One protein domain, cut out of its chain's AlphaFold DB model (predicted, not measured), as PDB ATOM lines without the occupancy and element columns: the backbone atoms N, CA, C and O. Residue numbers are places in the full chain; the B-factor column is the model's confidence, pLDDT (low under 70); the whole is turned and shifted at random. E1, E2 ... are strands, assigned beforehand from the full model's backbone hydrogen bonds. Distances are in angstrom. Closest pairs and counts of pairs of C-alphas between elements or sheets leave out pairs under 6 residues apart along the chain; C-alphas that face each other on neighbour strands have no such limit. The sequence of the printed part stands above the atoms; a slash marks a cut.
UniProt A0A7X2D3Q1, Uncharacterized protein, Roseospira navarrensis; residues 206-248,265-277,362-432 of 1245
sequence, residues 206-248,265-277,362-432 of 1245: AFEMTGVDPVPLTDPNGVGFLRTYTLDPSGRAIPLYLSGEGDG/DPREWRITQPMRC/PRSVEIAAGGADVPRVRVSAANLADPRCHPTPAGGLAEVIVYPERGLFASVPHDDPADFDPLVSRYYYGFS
ATOM      1  N   ALA A 206     136.061 199.857 299.330       89.62
ATOM      2  CA  ALA A 206     136.527 198.746 298.510       89.62
ATOM      3  C   ALA A 206     137.314 197.737 299.363       89.62
ATOM      4  O   ALA A 206     138.052 198.125 300.269       89.62
ATOM      5  N   PHE A 207     137.183 196.452 299.040       91.56
ATOM      6  CA  PHE A 207     137.944 195.356 299.641       91.56
ATOM      7  C   PHE A 207     138.554 194.479 298.539       91.56
ATOM      8  O   PHE A 207     137.838 194.046 297.636       91.56
ATOM      9  N   GLU A 208     139.869 194.246 298.604       92.69
ATOM     10  CA  GLU A 208     140.634 193.504 297.590       92.69
ATOM     11  C   GLU A 208     140.495 191.986 297.746       92.69
ATOM     12  O   GLU A 208     140.741 191.432 298.814       92.69
ATOM     13  N   MET A 209     140.183 191.301 296.651       93.62
ATOM     14  CA  MET A 209     140.152 189.845 296.540       93.62
ATOM     15  C   MET A 209     141.167 189.394 295.485       93.62
ATOM     16  O   MET A 209     141.190 189.932 294.378       93.62
ATOM     17  N   THR A 210     141.992 188.394 295.805       93.31
ATOM     18  CA  THR A 210     143.063 187.894 294.915       93.31
ATOM     19  C   THR A 210     143.082 186.372 294.819       93.31
ATOM     20  O   THR A 210     143.068 185.718 295.862       93.31
ATOM     21  N   GLY A 211     143.211 185.807 293.618       92.00
ATOM     22  CA  GLY A 211     143.354 184.358 293.413       92.00
ATOM     23  C   GLY A 211     142.131 183.558 293.870       92.00
ATOM     24  O   GLY A 211     142.257 182.665 294.707       92.00
ATOM     25  N   VAL A 212     140.958 183.925 293.352       94.50
ATOM     26  CA  VAL A 212     139.644 183.377 293.728       94.50
ATOM     27  C   VAL A 212     139.113 182.453 292.637       94.50
ATOM     28  O   VAL A 212     139.164 182.802 291.456       94.50
ATOM     29  N   ASP A 213     138.570 181.299 293.032       93.69
ATOM     30  CA  ASP A 213     137.931 180.356 292.107       93.69
ATOM     31  C   ASP A 213     136.523 180.850 291.714       93.69
ATOM     32  O   ASP A 213     135.668 181.024 292.590       93.69
ATOM     33  N   PRO A 214     136.250 181.085 290.420       92.50
ATOM     34  CA  PRO A 214     134.958 181.559 289.943       92.50
ATOM     35  C   PRO A 214     133.964 180.407 289.753       92.50
ATOM     36  O   PRO A 214     134.331 179.312 289.325       92.50
ATOM     37  N   VAL A 215     132.673 180.651 289.994       89.38
ATOM     38  CA  VAL A 215     131.661 179.581 289.933       89.38
ATOM     39  C   VAL A 215     130.895 179.615 288.603       89.38
ATOM     40  O   VAL A 215     130.271 180.638 288.301       89.38
ATOM     41  N   PRO A 216     130.862 178.524 287.811       86.81
ATOM     42  CA  PRO A 216     130.080 178.468 286.578       86.81
ATOM     43  C   PRO A 216     128.572 178.470 286.866       86.81
ATOM     44  O   PRO A 216     128.091 177.781 287.772       86.81
ATOM     45  N   LEU A 217     127.815 179.241 286.089       79.19
ATOM     46  CA  LEU A 217     126.353 179.300 286.129       79.19
ATOM     47  C   LEU A 217     125.747 178.329 285.110       79.19
ATOM     48  O   LEU A 217     126.241 178.192 283.989       79.19
ATOM     49  N   THR A 218     124.652 177.676 285.489       68.75
ATOM     50  CA  THR A 218     123.842 176.848 284.590       68.75
ATOM     51  C   THR A 218     122.871 177.717 283.789       68.75
ATOM     52  O   THR A 218     122.220 178.596 284.346       68.75
ATOM     53  N   ASP A 219     122.739 177.462 282.482       58.47
ATOM     54  CA  ASP A 219     121.645 178.007 281.663       58.47
ATOM     55  C   ASP A 219     120.384 177.144 281.872       58.47
ATOM     56  O   ASP A 219     120.381 175.984 281.448       58.47
ATOM     57  N   PRO A 220     119.301 177.659 282.494       45.91
ATOM     58  CA  PRO A 220     118.085 176.878 282.724       45.91
ATOM     59  C   PRO A 220     117.248 176.655 281.455       45.91
ATOM     60  O   PRO A 220     116.338 175.828 281.463       45.91
ATOM     61  N   ASN A 221     117.509 177.418 280.387       43.25
ATOM     62  CA  ASN A 221     116.672 177.485 279.189       43.25
ATOM     63  C   ASN A 221     117.313 176.817 277.958       43.25
ATOM     64  O   ASN A 221     116.612 176.558 276.980       43.25
ATOM     65  N   GLY A 222     118.616 176.521 278.001       43.44
ATOM     66  CA  GLY A 222     119.345 175.801 276.951       43.44
ATOM     67  C   GLY A 222     119.384 176.540 275.611       43.44
ATOM     68  O   GLY A 222     119.260 175.910 274.560       43.44
ATOM     69  N   VAL A 223     119.491 177.871 275.639       38.81
ATOM     70  CA  VAL A 223     119.304 178.740 274.459       38.81
ATOM     71  C   VAL A 223     120.554 178.806 273.574       38.81
ATOM     72  O   VAL A 223     120.452 179.107 272.384       38.81
ATOM     73  N   GLY A 224     121.719 178.492 274.151       43.31
ATOM     74  CA  GLY A 224     123.035 178.704 273.549       43.31
ATOM     75  C   GLY A 224     123.535 180.134 273.770       43.31
ATOM     76  O   GLY A 224     122.761 181.083 273.677       43.31
ATOM     77  N   PHE A 225     124.842 180.264 274.027       44.34
ATOM     78  CA  PHE A 225     125.556 181.485 274.439       44.34
ATOM     79  C   PHE A 225     125.100 181.983 275.835       44.34
ATOM     80  O   PHE A 225     123.965 182.401 276.016       44.34
ATOM     81  N   LEU A 226     125.910 181.975 276.902       55.44
ATOM     82  CA  LEU A 226     127.371 181.865 277.048       55.44
ATOM     83  C   LEU A 226     127.746 180.950 278.232       55.44
ATOM     84  O   LEU A 226     126.993 180.873 279.206       55.44
ATOM     85  N   ARG A 227     128.963 180.373 278.243       69.19
ATOM     86  CA  ARG A 227     129.556 179.861 279.498       69.19
ATOM     87  C   ARG A 227     129.851 181.055 280.406       69.19
ATOM     88  O   ARG A 227     130.796 181.801 280.158       69.19
ATOM     89  N   THR A 228     129.007 181.246 281.415       81.88
ATOM     90  CA  THR A 228     129.040 182.414 282.301       81.88
ATOM     91  C   THR A 228     129.490 182.003 283.695       81.88
ATOM     92  O   THR A 228     129.029 180.998 284.227       81.88
ATOM     93  N   TYR A 229     130.366 182.801 284.290       88.81
ATOM     94  CA  TYR A 229     130.985 182.575 285.590       88.81
ATOM     95  C   TYR A 229     130.758 183.794 286.494       88.81
ATOM     96  O   TYR A 229     130.670 184.926 286.008       88.81
ATOM     97  N   THR A 230     130.685 183.588 287.807       92.06
ATOM     98  CA  THR A 230     130.705 184.673 288.805       92.06
ATOM     99  C   THR A 230     132.132 184.958 289.256       92.06
ATOM    100  O   THR A 230     132.913 184.026 289.419       92.06
ATOM    101  N   LEU A 231     132.473 186.227 289.511       93.31
ATOM    102  CA  LEU A 231     133.761 186.569 290.134       93.31
ATOM    103  C   LEU A 231     133.781 186.275 291.648       93.31
ATOM    104  O   LEU A 231     134.851 186.052 292.201       93.31
ATOM    105  N   ASP A 232     132.619 186.259 292.312       92.81
ATOM    106  CA  ASP A 232     132.499 185.872 293.726       92.81
ATOM    107  C   ASP A 232     132.268 184.348 293.877       92.81
ATOM    108  O   ASP A 232     131.441 183.784 293.143       92.81
ATOM    109  N   PRO A 233     132.953 183.674 294.830       92.44
ATOM    110  CA  PRO A 233     132.967 182.214 294.946       92.44
ATOM    111  C   PRO A 233     131.684 181.632 295.559       92.44
ATOM    112  O   PRO A 233     131.470 180.426 295.492       92.44
ATOM    113  N   SER A 234     130.780 182.460 296.101       90.50
ATOM    114  CA  SER A 234     129.446 181.992 296.512       90.50
ATOM    115  C   SER A 234     128.463 181.850 295.346       90.50
ATOM    116  O   SER A 234     127.332 181.402 295.529       90.50
ATOM    117  N   GLY A 235     128.840 182.278 294.136       89.38
ATOM    118  CA  GLY A 235     127.935 182.300 292.989       89.38
ATOM    119  C   GLY A 235     126.936 183.464 292.982       89.38
ATOM    120  O   GLY A 235     126.062 183.515 292.113       89.38
ATOM    121  N   ARG A 236     127.010 184.398 293.937       90.50
ATOM    122  CA  ARG A 236     126.144 185.586 293.967       90.50
ATOM    123  C   ARG A 236     126.575 186.629 292.934       90.50
ATOM    124  O   ARG A 236     127.748 186.764 292.600       90.50
ATOM    125  N   ALA A 237     125.606 187.406 292.451       89.81
ATOM    126  CA  ALA A 237     125.835 188.490 291.493       89.81
ATOM    127  C   ALA A 237     126.293 189.784 292.198       89.81
ATOM    128  O   ALA A 237     125.528 190.747 292.280       89.81
ATOM    129  N   ILE A 238     127.510 189.788 292.752       90.94
ATOM    130  CA  ILE A 238     128.054 190.915 293.530       90.94
ATOM    131  C   ILE A 238     128.693 191.958 292.590       90.94
ATOM    132  O   ILE A 238     129.620 191.611 291.861       90.94
ATOM    133  N   PRO A 239     128.259 193.236 292.590       91.19
ATOM    134  CA  PRO A 239     128.852 194.263 291.732       91.19
ATOM    135  C   PRO A 239     130.334 194.515 292.045       91.19
ATOM    136  O   PRO A 239     130.710 194.695 293.206       91.19
ATOM    137  N   LEU A 240     131.163 194.601 291.002       92.81
ATOM    138  CA  LEU A 240     132.577 194.954 291.142       92.81
ATOM    139  C   LEU A 240     132.732 196.423 291.552       92.81
ATOM    140  O   LEU A 240     131.948 197.288 291.150       92.81
ATOM    141  N   TYR A 241     133.777 196.713 292.319       90.50
ATOM    142  CA  TYR A 241     134.107 198.048 292.812       90.50
ATOM    143  C   TYR A 241     135.403 198.584 292.201       90.50
ATOM    144  O   TYR A 241     136.183 197.850 291.594       90.50
ATOM    145  N   LEU A 242     135.627 199.885 292.359       89.62
ATOM    146  CA  LEU A 242     136.901 200.535 292.064       89.62
ATOM    147  C   LEU A 242     137.731 200.653 293.345       89.62
ATOM    148  O   LEU A 242     137.177 200.971 294.395       89.62
ATOM    149  N   SER A 243     139.047 200.451 293.244       77.81
ATOM    150  CA  SER A 243     139.994 200.644 294.352       77.81
ATOM    151  C   SER A 243     140.084 202.099 294.829       77.81
ATOM    152  O   SER A 243     140.427 202.341 295.978       77.81
ATOM    153  N   GLY A 244     139.784 203.070 293.957       63.53
ATOM    154  CA  GLY A 244     139.804 204.512 294.247       63.53
ATOM    155  C   GLY A 244     141.203 205.142 294.268       63.53
ATOM    156  O   GLY A 244     141.362 206.293 293.866       63.53
ATOM    157  N   GLU A 245     142.216 204.380 294.672       59.50
ATOM    158  CA  GLU A 245     143.592 204.845 294.854       59.50
ATOM    159  C   GLU A 245     144.320 205.184 293.538       59.50
ATOM    160  O   GLU A 245     144.048 204.639 292.463       59.50
ATOM    161  N   GLY A 246     145.250 206.138 293.630       45.97
ATOM    162  CA  GLY A 246     146.124 206.567 292.536       45.97
ATOM    163  C   GLY A 246     147.558 206.057 292.698       45.97
ATOM    164  O   GLY A 246     147.923 205.532 293.742       45.97
ATOM    165  N   ASP A 247     148.383 206.264 291.671       35.56
ATOM    166  CA  ASP A 247     149.752 205.728 291.547       35.56
ATOM    167  C   ASP A 247     150.806 206.412 292.455       35.56
ATOM    168  O   ASP A 247     151.860 206.835 291.982       35.56
ATOM    169  N   GLY A 248     150.510 206.594 293.745       38.09
ATOM    170  CA  GLY A 248     151.385 207.258 294.713       38.09
ATOM    171  C   GLY A 248     151.972 206.306 295.754       38.09
ATOM    172  O   GLY A 248     151.328 206.056 296.767       38.09
ATOM    173  N   ASP A 265     139.796 218.406 288.731       59.62
ATOM    174  CA  ASP A 265     138.897 217.598 287.912       59.62
ATOM    175  C   ASP A 265     139.311 216.112 288.093       59.62
ATOM    176  O   ASP A 265     140.317 215.684 287.503       59.62
ATOM    177  N   PRO A 266     138.671 215.338 288.997       72.69
ATOM    178  CA  PRO A 266     139.003 213.932 289.220       72.69
ATOM    179  C   PRO A 266     138.403 213.044 288.127       72.69
ATOM    180  O   PRO A 266     137.227 213.140 287.786       72.69
ATOM    181  N   ARG A 267     139.202 212.107 287.603       80.56
ATOM    182  CA  ARG A 267     138.692 211.056 286.712       80.56
ATOM    183  C   ARG A 267     137.809 210.082 287.485       80.56
ATOM    184  O   ARG A 267     138.158 209.676 288.587       80.56
ATOM    185  N   GLU A 268     136.720 209.644 286.860       83.69
ATOM    186  CA  GLU A 268     135.719 208.751 287.461       83.69
ATOM    187  C   GLU A 268     136.305 207.429 287.993       83.69
ATOM    188  O   GLU A 268     135.843 206.901 289.001       83.69
ATOM    189  N   TRP A 269     137.369 206.920 287.365       84.94
ATOM    190  CA  TRP A 269     138.075 205.712 287.801       84.94
ATOM    191  C   TRP A 269     139.045 205.909 288.984       84.94
ATOM    192  O   TRP A 269     139.662 204.940 289.410       84.94
ATOM    193  N   ARG A 270     139.176 207.131 289.521       83.00
ATOM    194  CA  ARG A 270     139.975 207.477 290.720       83.00
ATOM    195  C   ARG A 270     139.098 207.797 291.939       83.00
ATOM    196  O   ARG A 270     139.436 208.668 292.734       83.00
ATOM    197  N   ILE A 271     137.915 207.191 292.008       84.12
ATOM    198  CA  ILE A 271     136.958 207.356 293.104       84.12
ATOM    199  C   ILE A 271     136.387 205.983 293.451       84.12
ATOM    200  O   ILE A 271     136.041 205.199 292.564       84.12
ATOM    201  N   THR A 272     136.296 205.709 294.746       86.00
ATOM    202  CA  THR A 272     135.833 204.450 295.339       86.00
ATOM    203  C   THR A 272     134.326 204.279 295.099       86.00
ATOM    204  O   THR A 272     133.501 204.791 295.852       86.00
ATOM    205  N   GLN A 273     133.939 203.607 294.006       86.62
ATOM    206  CA  GLN A 273     132.534 203.464 293.581       86.62
ATOM    207  C   GLN A 273     132.259 202.155 292.800       86.62
ATOM    208  O   GLN A 273     133.211 201.474 292.413       86.62
ATOM    209  N   PRO A 274     130.990 201.792 292.505       88.69
ATOM    210  CA  PRO A 274     130.672 200.620 291.684       88.69
ATOM    211  C   PRO A 274     131.189 200.761 290.244       88.69
ATOM    212  O   PRO A 274     130.871 201.729 289.547       88.69
ATOM    213  N   MET A 275     131.934 199.761 289.773       89.06
ATOM    214  CA  MET A 275     132.444 199.689 288.406       89.06
ATOM    215  C   MET A 275     131.292 199.529 287.399       89.06
ATOM    216  O   MET A 275     130.285 198.875 287.675       89.06
ATOM    217  N   ARG A 276     131.443 200.120 286.206       87.81
ATOM    218  CA  ARG A 276     130.444 200.078 285.124       87.81
ATOM    219  C   ARG A 276     131.020 199.527 283.823       87.81
ATOM    220  O   ARG A 276     132.170 199.829 283.501       87.81
ATOM    221  N   CYS A 277     130.206 198.846 283.011       86.06
ATOM    222  CA  CYS A 277     130.569 198.420 281.651       86.06
ATOM    223  C   CYS A 277     131.146 199.576 280.825       86.06
ATOM    224  O   CYS A 277     132.184 199.432 280.188       86.06
ATOM    225  N   PRO A 362     144.788 195.810 284.495       90.12
ATOM    226  CA  PRO A 362     144.377 194.830 285.516       90.12
ATOM    227  C   PRO A 362     144.016 195.402 286.903       90.12
ATOM    228  O   PRO A 362     143.560 194.669 287.775       90.12
ATOM    229  N   ARG A 363     144.240 196.704 287.148       87.50
ATOM    230  CA  ARG A 363     144.307 197.283 288.510       87.50
ATOM    231  C   ARG A 363     143.109 196.997 289.418       87.50
ATOM    232  O   ARG A 363     143.320 196.768 290.600       87.50
ATOM    233  N   SER A 364     141.887 197.024 288.887       90.25
ATOM    234  CA  SER A 364     140.641 196.839 289.652       90.25
ATOM    235  C   SER A 364     139.929 195.520 289.338       90.25
ATOM    236  O   SER A 364     139.034 195.114 290.078       90.25
ATOM    237  N   VAL A 365     140.300 194.859 288.238       94.50
ATOM    238  CA  VAL A 365     139.849 193.512 287.870       94.50
ATOM    239  C   VAL A 365     140.873 192.861 286.936       94.50
ATOM    240  O   VAL A 365     141.289 193.472 285.953       94.50
ATOM    241  N   GLU A 366     141.248 191.619 287.234       94.94
ATOM    242  CA  GLU A 366     142.186 190.791 286.473       94.94
ATOM    243  C   GLU A 366     141.735 189.325 286.530       94.94
ATOM    244  O   GLU A 366     141.262 188.846 287.564       94.94
ATOM    245  N   ILE A 367     141.840 188.628 285.401       93.88
ATOM    246  CA  ILE A 367     141.359 187.255 285.215       93.88
ATOM    247  C   ILE A 367     142.431 186.498 284.436       93.88
ATOM    248  O   ILE A 367     142.806 186.926 283.344       93.88
ATOM    249  N   ALA A 368     142.873 185.366 284.969       91.88
ATOM    250  CA  ALA A 368     143.700 184.396 284.271       91.88
ATOM    251  C   ALA A 368     142.847 183.292 283.642       91.88
ATOM    252  O   ALA A 368     141.782 182.946 284.150       91.88
ATOM    253  N   ALA A 369     143.334 182.722 282.545       85.44
ATOM    254  CA  ALA A 369     142.759 181.549 281.896       85.44
ATOM    255  C   ALA A 369     143.890 180.667 281.352       85.44
ATOM    256  O   ALA A 369     144.880 181.177 280.827       85.44
ATOM    257  N   GLY A 370     143.784 179.345 281.512       78.94
ATOM    258  CA  GLY A 370     144.835 178.420 281.058       78.94
ATOM    259  C   GLY A 370     146.193 178.620 281.752       78.94
ATOM    260  O   GLY A 370     147.231 178.279 281.188       78.94
ATOM    261  N   GLY A 371     146.195 179.191 282.963       81.69
ATOM    262  CA  GLY A 371     147.397 179.408 283.778       81.69
ATOM    263  C   GLY A 371     148.142 180.734 283.568       81.69
ATOM    264  O   GLY A 371     149.223 180.887 284.134       81.69
ATOM    265  N   ALA A 372     147.602 181.689 282.797       87.44
ATOM    266  CA  ALA A 372     148.187 183.025 282.625       87.44
ATOM    267  C   ALA A 372     147.118 184.134 282.581       87.44
ATOM    268  O   ALA A 372     145.993 183.895 282.139       87.44
ATOM    269  N   ASP A 373     147.472 185.345 283.020       91.00
ATOM    270  CA  ASP A 373     146.587 186.519 283.015       91.00
ATOM    271  C   ASP A 373     146.209 186.950 281.589       91.00
ATOM    272  O   ASP A 373     147.065 187.083 280.706       91.00
ATOM    273  N   VAL A 374     144.914 187.177 281.346       90.38
ATOM    274  CA  VAL A 374     144.393 187.512 280.014       90.38
ATOM    275  C   VAL A 374     144.829 188.936 279.636       90.38
ATOM    276  O   VAL A 374     144.463 189.895 280.322       90.38
ATOM    277  N   PRO A 375     145.578 189.146 278.532       90.19
ATOM    278  CA  PRO A 375     146.088 190.470 278.189       90.19
ATOM    279  C   PRO A 375     144.961 191.487 278.001       90.19
ATOM    280  O   PRO A 375     143.997 191.208 277.290       90.19
ATOM    281  N   ARG A 376     145.114 192.709 278.541       90.38
ATOM    282  CA  ARG A 376     144.072 193.764 278.531       90.38
ATOM    283  C   ARG A 376     143.388 193.963 277.174       90.38
ATOM    284  O   ARG A 376     142.199 194.259 277.114       90.38
ATOM    285  N   VAL A 377     144.126 193.812 276.070       87.69
ATOM    286  CA  VAL A 377     143.600 193.907 274.701       87.69
ATOM    287  C   VAL A 377     142.455 192.912 274.471       87.69
ATOM    288  O   VAL A 377     141.404 193.330 273.985       87.69
ATOM    289  N   ARG A 378     142.595 191.672 274.953       87.62
ATOM    290  CA  ARG A 378     141.641 190.563 274.820       87.62
ATOM    291  C   ARG A 378     140.481 190.573 275.825       87.62
ATOM    292  O   ARG A 378     139.696 189.629 275.868       87.62
ATOM    293  N   VAL A 379     140.329 191.647 276.599       89.25
ATOM    294  CA  VAL A 379     139.206 191.825 277.531       89.25
ATOM    295  C   VAL A 379     138.228 192.870 276.998       89.25
ATOM    296  O   VAL A 379     138.621 193.959 276.572       89.25
ATOM    297  N   SER A 380     136.937 192.556 277.032       88.25
ATOM    298  CA  SER A 380     135.839 193.474 276.718       88.25
ATOM    299  C   SER A 380     134.915 193.648 277.925       88.25
ATOM    300  O   SER A 380     134.937 192.840 278.853       88.25
ATOM    301  N   ALA A 381     134.084 194.692 277.914       89.06
ATOM    302  CA  ALA A 381     133.083 194.930 278.948       89.06
ATOM    303  C   ALA A 381     131.698 195.128 278.325       89.06
ATOM    304  O   ALA A 381     131.504 196.049 277.528       89.06
ATOM    305  N   ALA A 382     130.740 194.273 278.683       83.38
ATOM    306  CA  ALA A 382     129.383 194.312 278.149       83.38
ATOM    307  C   ALA A 382     128.371 193.667 279.104       83.38
ATOM    308  O   ALA A 382     128.704 192.787 279.892       83.38
ATOM    309  N   ASN A 383     127.105 194.071 278.983       83.31
ATOM    310  CA  ASN A 383     125.994 193.421 279.669       83.31
ATOM    311  C   ASN A 383     125.774 192.008 279.097       83.31
ATOM    312  O   ASN A 383     125.261 191.866 277.986       83.31
ATOM    313  N   LEU A 384     126.105 190.963 279.864       78.00
ATOM    314  CA  LEU A 384     125.924 189.576 279.411       78.00
ATOM    315  C   LEU A 384     124.452 189.205 279.150       78.00
ATOM    316  O   LEU A 384     124.199 188.305 278.358       78.00
ATOM    317  N   ALA A 385     123.486 189.929 279.729       70.94
ATOM    318  CA  ALA A 385     122.057 189.697 279.507       70.94
ATOM    319  C   ALA A 385     121.500 190.314 278.204       70.94
ATOM    320  O   ALA A 385     120.328 190.108 277.897       70.94
ATOM    321  N   ASP A 386     122.300 191.063 277.432       70.94
ATOM    322  CA  ASP A 386     121.912 191.559 276.104       70.94
ATOM    323  C   ASP A 386     122.932 191.114 275.039       70.94
ATOM    324  O   ASP A 386     123.976 191.756 274.888       70.94
ATOM    325  N   PRO A 387     122.641 190.050 274.262       66.62
ATOM    326  CA  PRO A 387     123.526 189.556 273.204       66.62
ATOM    327  C   PRO A 387     123.923 190.596 272.149       66.62
ATOM    328  O   PRO A 387     124.947 190.445 271.489       66.62
ATOM    329  N   ARG A 388     123.163 191.690 272.001       66.44
ATOM    330  CA  ARG A 388     123.488 192.787 271.070       66.44
ATOM    331  C   ARG A 388     124.633 193.668 271.578       66.44
ATOM    332  O   ARG A 388     125.195 194.438 270.804       66.44
ATOM    333  N   CYS A 389     124.962 193.582 272.867       65.31
ATOM    334  CA  CYS A 389     126.114 194.250 273.468       65.31
ATOM    335  C   CYS A 389     127.401 193.414 273.384       65.31
ATOM    336  O   CYS A 389     128.466 193.926 273.722       65.31
ATOM    337  N   HIS A 390     127.326 192.141 272.982       70.94
ATOM    338  CA  HIS A 390     128.491 191.257 272.934       70.94
ATOM    339  C   HIS A 390     129.318 191.548 271.667       70.94
ATOM    340  O   HIS A 390     128.740 191.803 270.607       70.94
ATOM    341  N   PRO A 391     130.664 191.515 271.725       64.56
ATOM    342  CA  PRO A 391     131.487 191.570 270.520       64.56
ATOM    343  C   PRO A 391     131.189 190.363 269.618       64.56
ATOM    344  O   PRO A 391     131.115 189.229 270.087       64.56
ATOM    345  N   THR A 392     131.044 190.593 268.312       58.94
ATOM    346  CA  THR A 392     130.843 189.512 267.337       58.94
ATOM    347  C   THR A 392     132.064 188.582 267.304       58.94
ATOM    348  O   THR A 392     133.167 189.086 267.086       58.94
ATOM    349  N   PRO A 393     131.905 187.246 267.432       52.84
ATOM    350  CA  PRO A 393     133.037 186.308 267.435       52.84
ATOM    351  C   PRO A 393     133.886 186.330 266.156       52.84
ATOM    352  O   PRO A 393     135.067 185.997 266.188       52.84
ATOM    353  N   ALA A 394     133.306 186.749 265.026       51.59
ATOM    354  CA  ALA A 394     134.048 187.024 263.803       51.59
ATOM    355  C   ALA A 394     134.912 188.286 263.976       51.59
ATOM    356  O   ALA A 394     134.443 189.412 263.791       51.59
ATOM    357  N   GLY A 395     136.178 188.084 264.351       52.81
ATOM    358  CA  GLY A 395     137.215 189.100 264.195       52.81
ATOM    359  C   GLY A 395     137.365 190.128 265.319       52.81
ATOM    360  O   GLY A 395     137.943 191.193 265.091       52.81
ATOM    361  N   GLY A 396     136.856 189.840 266.515       64.31
ATOM    362  CA  GLY A 396     137.280 190.538 267.731       64.31
ATOM    363  C   GLY A 396     138.576 189.944 268.295       64.31
ATOM    364  O   GLY A 396     138.826 188.753 268.143       64.31
ATOM    365  N   LEU A 397     139.377 190.756 268.992       75.94
ATOM    366  CA  LEU A 397     140.498 190.268 269.813       75.94
ATOM    367  C   LEU A 397     140.056 189.746 271.195       75.94
ATOM    368  O   LEU A 397     140.891 189.267 271.955       75.94
ATOM    369  N   ALA A 398     138.775 189.888 271.551       80.50
ATOM    370  CA  ALA A 398     138.268 189.602 272.890       80.50
ATOM    371  C   ALA A 398     138.060 188.098 273.143       80.50
ATOM    372  O   ALA A 398     137.265 187.468 272.453       80.50
ATOM    373  N   GLU A 399     138.716 187.576 274.180       81.81
ATOM    374  CA  GLU A 399     138.562 186.212 274.716       81.81
ATOM    375  C   GLU A 399     137.678 186.189 275.974       81.81
ATOM    376  O   GLU A 399     137.044 185.177 276.265       81.81
ATOM    377  N   VAL A 400     137.609 187.303 276.715       87.19
ATOM    378  CA  VAL A 400     136.793 187.438 277.934       87.19
ATOM    379  C   VAL A 400     135.922 188.692 277.871       87.19
ATOM    380  O   VAL A 400     136.405 189.793 277.598       87.19
ATOM    381  N   ILE A 401     134.634 188.537 278.178       87.94
ATOM    382  CA  ILE A 401     133.687 189.637 278.395       87.94
ATOM    383  C   ILE A 401     133.388 189.725 279.894       87.94
ATOM    384  O   ILE A 401     132.886 188.765 280.472       87.94
ATOM    385  N   VAL A 402     133.643 190.877 280.511       91.69
ATOM    386  CA  VAL A 402     133.309 191.161 281.917       91.69
ATOM    387  C   VAL A 402     132.038 192.014 282.000       91.69
ATOM    388  O   VAL A 402     131.850 192.948 281.220       91.69
ATOM    389  N   TYR A 403     131.183 191.736 282.983       91.94
ATOM    390  CA  TYR A 403     129.993 192.518 283.324       91.94
ATOM    391  C   TYR A 403     130.087 193.010 284.778       91.94
ATOM    392  O   TYR A 403     129.605 192.337 285.699       91.94
ATOM    393  N   PRO A 404     130.712 194.182 285.009       91.69
ATOM    394  CA  PRO A 404     131.025 194.649 286.356       91.69
ATOM    395  C   PRO A 404     129.800 194.859 287.251       91.69
ATOM    396  O   PRO A 404     129.847 194.518 288.428       91.69
ATOM    397  N   GLU A 405     128.679 195.340 286.706       89.25
ATOM    398  CA  GLU A 405     127.469 195.650 287.479       89.25
ATOM    399  C   GLU A 405     126.771 194.424 288.097       89.25
ATOM    400  O   GLU A 405     125.908 194.603 288.955       89.25
ATOM    401  N   ARG A 406     127.127 193.197 287.687       87.19
ATOM    402  CA  ARG A 406     126.653 191.943 288.306       87.19
ATOM    403  C   ARG A 406     127.778 191.017 288.789       87.19
ATOM    404  O   ARG A 406     127.468 189.932 289.266       87.19
ATOM    405  N   GLY A 407     129.050 191.397 288.639       91.94
ATOM    406  CA  GLY A 407     130.181 190.522 288.976       91.94
ATOM    407  C   GLY A 407     130.205 189.222 288.175       91.94
ATOM    408  O   GLY A 407     130.479 188.162 288.738       91.94
ATOM    409  N   LEU A 408     129.883 189.292 286.880       91.38
ATOM    410  CA  LEU A 408     129.876 188.140 285.970       91.38
ATOM    411  C   LEU A 408     130.946 188.291 284.884       91.38
ATOM    412  O   LEU A 408     131.285 189.411 284.502       91.38
ATOM    413  N   PHE A 409     131.422 187.179 284.334       91.44
ATOM    414  CA  PHE A 409     132.211 187.162 283.100       91.44
ATOM    415  C   PHE A 409     131.904 185.924 282.246       91.44
ATOM    416  O   PHE A 409     131.300 184.964 282.722       91.44
ATOM    417  N   ALA A 410     132.298 185.956 280.975       86.19
ATOM    418  CA  ALA A 410     132.114 184.858 280.032       86.19
ATOM    419  C   ALA A 410     133.262 184.769 279.016       86.19
ATOM    420  O   ALA A 410     133.893 185.783 278.703       86.19
ATOM    421  N   SER A 411     133.502 183.564 278.494       82.19
ATOM    422  CA  SER A 411     134.485 183.294 277.438       82.19
ATOM    423  C   SER A 411     133.938 183.572 276.032       82.19
ATOM    424  O   SER A 411     132.728 183.511 275.792       82.19
ATOM    425  N   VAL A 412     134.841 183.830 275.084       73.25
ATOM    426  CA  VAL A 412     134.560 183.990 273.652       73.25
ATOM    427  C   VAL A 412     135.633 183.244 272.841       73.25
ATOM    428  O   VAL A 412     136.815 183.482 273.085       73.25
ATOM    429  N   PRO A 413     135.276 182.397 271.851       62.12
ATOM    430  CA  PRO A 413     133.928 181.946 271.488       62.12
ATOM    431  C   PRO A 413     133.253 181.070 272.564       62.12
ATOM    432  O   PRO A 413     133.809 180.805 273.628       62.12
ATOM    433  N   HIS A 414     132.023 180.634 272.288       53.47
ATOM    434  CA  HIS A 414     131.233 179.795 273.197       53.47
ATOM    435  C   HIS A 414     131.520 178.288 273.061       53.47
ATOM    436  O   HIS A 414     131.349 177.542 274.027       53.47
ATOM    437  N   ASP A 415     131.949 177.854 271.875       46.97
ATOM    438  CA  ASP A 415     131.800 176.472 271.409       46.97
ATOM    439  C   ASP A 415     133.031 175.587 271.719       46.97
ATOM    440  O   ASP A 415     133.630 174.995 270.821       46.97
ATOM    441  N   ASP A 416     133.339 175.459 273.019       50.03
ATOM    442  CA  ASP A 416     134.382 174.597 273.627       50.03
ATOM    443  C   ASP A 416     135.851 175.093 273.451       50.03
ATOM    444  O   ASP A 416     136.081 176.033 272.686       50.03
ATOM    445  N   PRO A 417     136.867 174.579 274.196       48.69
ATOM    446  CA  PRO A 417     136.986 173.249 274.809       48.69
ATOM    447  C   PRO A 417     136.524 173.147 276.278       48.69
ATOM    448  O   PRO A 417     136.246 174.141 276.954       48.69
ATOM    449  N   ALA A 418     136.523 171.919 276.804       50.41
ATOM    450  CA  ALA A 418     136.333 171.602 278.222       50.41
ATOM    451  C   ALA A 418     137.418 172.194 279.155       50.41
ATOM    452  O   ALA A 418     137.239 172.188 280.369       50.41
ATOM    453  N   ASP A 419     138.507 172.730 278.592       55.50
ATOM    454  CA  ASP A 419     139.716 173.169 279.301       55.50
ATOM    455  C   ASP A 419     139.743 174.676 279.652       55.50
ATOM    456  O   ASP A 419     140.791 175.206 280.026       55.50
ATOM    457  N   PHE A 420     138.622 175.403 279.522       71.12
ATOM    458  CA  PHE A 420     138.538 176.784 280.026       71.12
ATOM    459  C   PHE A 420     138.420 176.775 281.557       71.12
ATOM    460  O   PHE A 420     137.317 176.761 282.111       71.12
ATOM    461  N   ASP A 421     139.588 176.773 282.200       80.44
ATOM    462  CA  ASP A 421     139.816 176.900 283.641       80.44
ATOM    463  C   ASP A 421     140.239 178.350 283.975       80.44
ATOM    464  O   ASP A 421     141.417 178.707 283.814       80.44
ATOM    465  N   PRO A 422     139.284 179.241 284.318       88.88
ATOM    466  CA  PRO A 422     139.575 180.616 284.694       88.88
ATOM    467  C   PRO A 422     139.855 180.758 286.195       88.88
ATOM    468  O   PRO A 422     139.150 180.200 287.031       88.88
ATOM    469  N   LEU A 423     140.809 181.621 286.542       92.62
ATOM    470  CA  LEU A 423     141.071 182.068 287.911       92.62
ATOM    471  C   LEU A 423     140.882 183.583 287.987       92.62
ATOM    472  O   LEU A 423     141.382 184.315 287.133       92.62
ATOM    473  N   VAL A 424     140.210 184.087 289.021       94.88
ATOM    474  CA  VAL A 424     140.105 185.536 289.231       94.88
ATOM    475  C   VAL A 424     141.343 186.014 289.987       94.88
ATOM    476  O   VAL A 424     141.406 185.947 291.218       94.88
ATOM    477  N   SER A 425     142.346 186.478 289.243       94.38
ATOM    478  CA  SER A 425     143.622 186.969 289.778       94.38
ATOM    479  C   SER A 425     143.421 188.143 290.741       94.38
ATOM    480  O   SER A 425     144.017 188.146 291.821       94.38
ATOM    481  N   ARG A 426     142.530 189.089 290.403       94.12
ATOM    482  CA  ARG A 426     142.204 190.277 291.214       94.12
ATOM    483  C   ARG A 426     140.771 190.760 290.969       94.12
ATOM    484  O   ARG A 426     140.345 190.859 289.823       94.12
ATOM    485  N   TYR A 427     140.054 191.155 292.019       95.38
ATOM    486  CA  TYR A 427     138.895 192.054 291.926       95.38
ATOM    487  C   TYR A 427     138.691 192.836 293.230       95.38
ATOM    488  O   TYR A 427     139.228 192.462 294.269       95.38
ATOM    489  N   TYR A 428     137.886 193.900 293.192       94.00
ATOM    490  CA  TYR A 428     137.398 194.578 294.399       94.00
ATOM    491  C   TYR A 428     135.882 194.442 294.511       94.00
ATOM    492  O   TYR A 428     135.172 194.525 293.504       94.00
ATOM    493  N   TYR A 429     135.376 194.295 295.735       92.69
ATOM    494  CA  TYR A 429     133.950 194.420 296.051       92.69
ATOM    495  C   TYR A 429     133.715 195.568 297.040       92.69
ATOM    496  O   TYR A 429     134.617 195.952 297.785       92.69
ATOM    497  N   GLY A 430     132.511 196.145 297.020       90.75
ATOM    498  CA  GLY A 430     132.131 197.242 297.912       90.75
ATOM    499  C   GLY A 430     131.368 196.741 299.135       90.75
ATOM    500  O   GLY A 430     130.423 195.970 298.980       90.75
ATOM    501  N   PHE A 431     131.727 197.200 300.335       91.88
ATOM    502  CA  PHE A 431     130.920 196.988 301.542       91.88
ATOM    503  C   PHE A 431     131.108 198.116 302.575       91.88
ATOM    504  O   PHE A 431     132.026 198.931 302.473       91.88
ATOM    505  N   SER A 432     130.202 198.211 303.553       89.62
ATOM    506  CA  SER A 432     130.131 199.368 304.462       89.62
ATOM    507  C   SER A 432     131.165 199.349 305.601       89.62
ATOM    508  O   SER A 432     131.620 200.414 306.012       89.62
TER     509      SER A 432
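This is residues 206 to 248, 265 to 277 and 362 to 432 of the 1245 residues of an uncharacterized protein of Roseospira navarrensis (UniProt A0A7X2D3Q1). With little regular structure, this is a pair of small sheets, E1 E7 E3 and E2 E6 E5 E4, set loosely near each other at E3 and E5 amid long loops. The printed part has 127 residues, 36 in seven named strands, E1 to E7, all strand: the first sheet antiparallel, the second mixed. It is compact, radius of gyration of the C-alphas 14.5 A, spanning 44 by 32 by 28 A.

E1, residues 206 to 212, and E3, residues 365 to 369, are antiparallel neighbours of E7, residues 422 to 431: N 209 and O 427 are 2.8 A apart, N 366 and O 426 2.8 A. E6, residues 408 to 411, is antiparallel to E2, residues 228 to 230 (N 229 to O 409, 2.8 A), and forms a hairpin with E5, residues 400 to 403 (N 403 to O 408, 2.8 A). E4, residues 379 to 381, is parallel to E5 (N 402 to O 380, 2.9 A).

E1 begins at C-alpha 206 (136.527, 198.746, 298.510). E7, 25.0 A long, bends by 64 degrees at residue 425 and ends at C-alpha 431 (130.920, 196.988, 301.542).

Cuts leave 17.6 A between C-alphas 248 and 265, and 14.8 A between 277 and 362. Links E1 to E2 and E4 to E5 are long. The mean pLDDT of the printed part is 79.1, and 32 residues have a pLDDT under 70, among them residues 218 to 227.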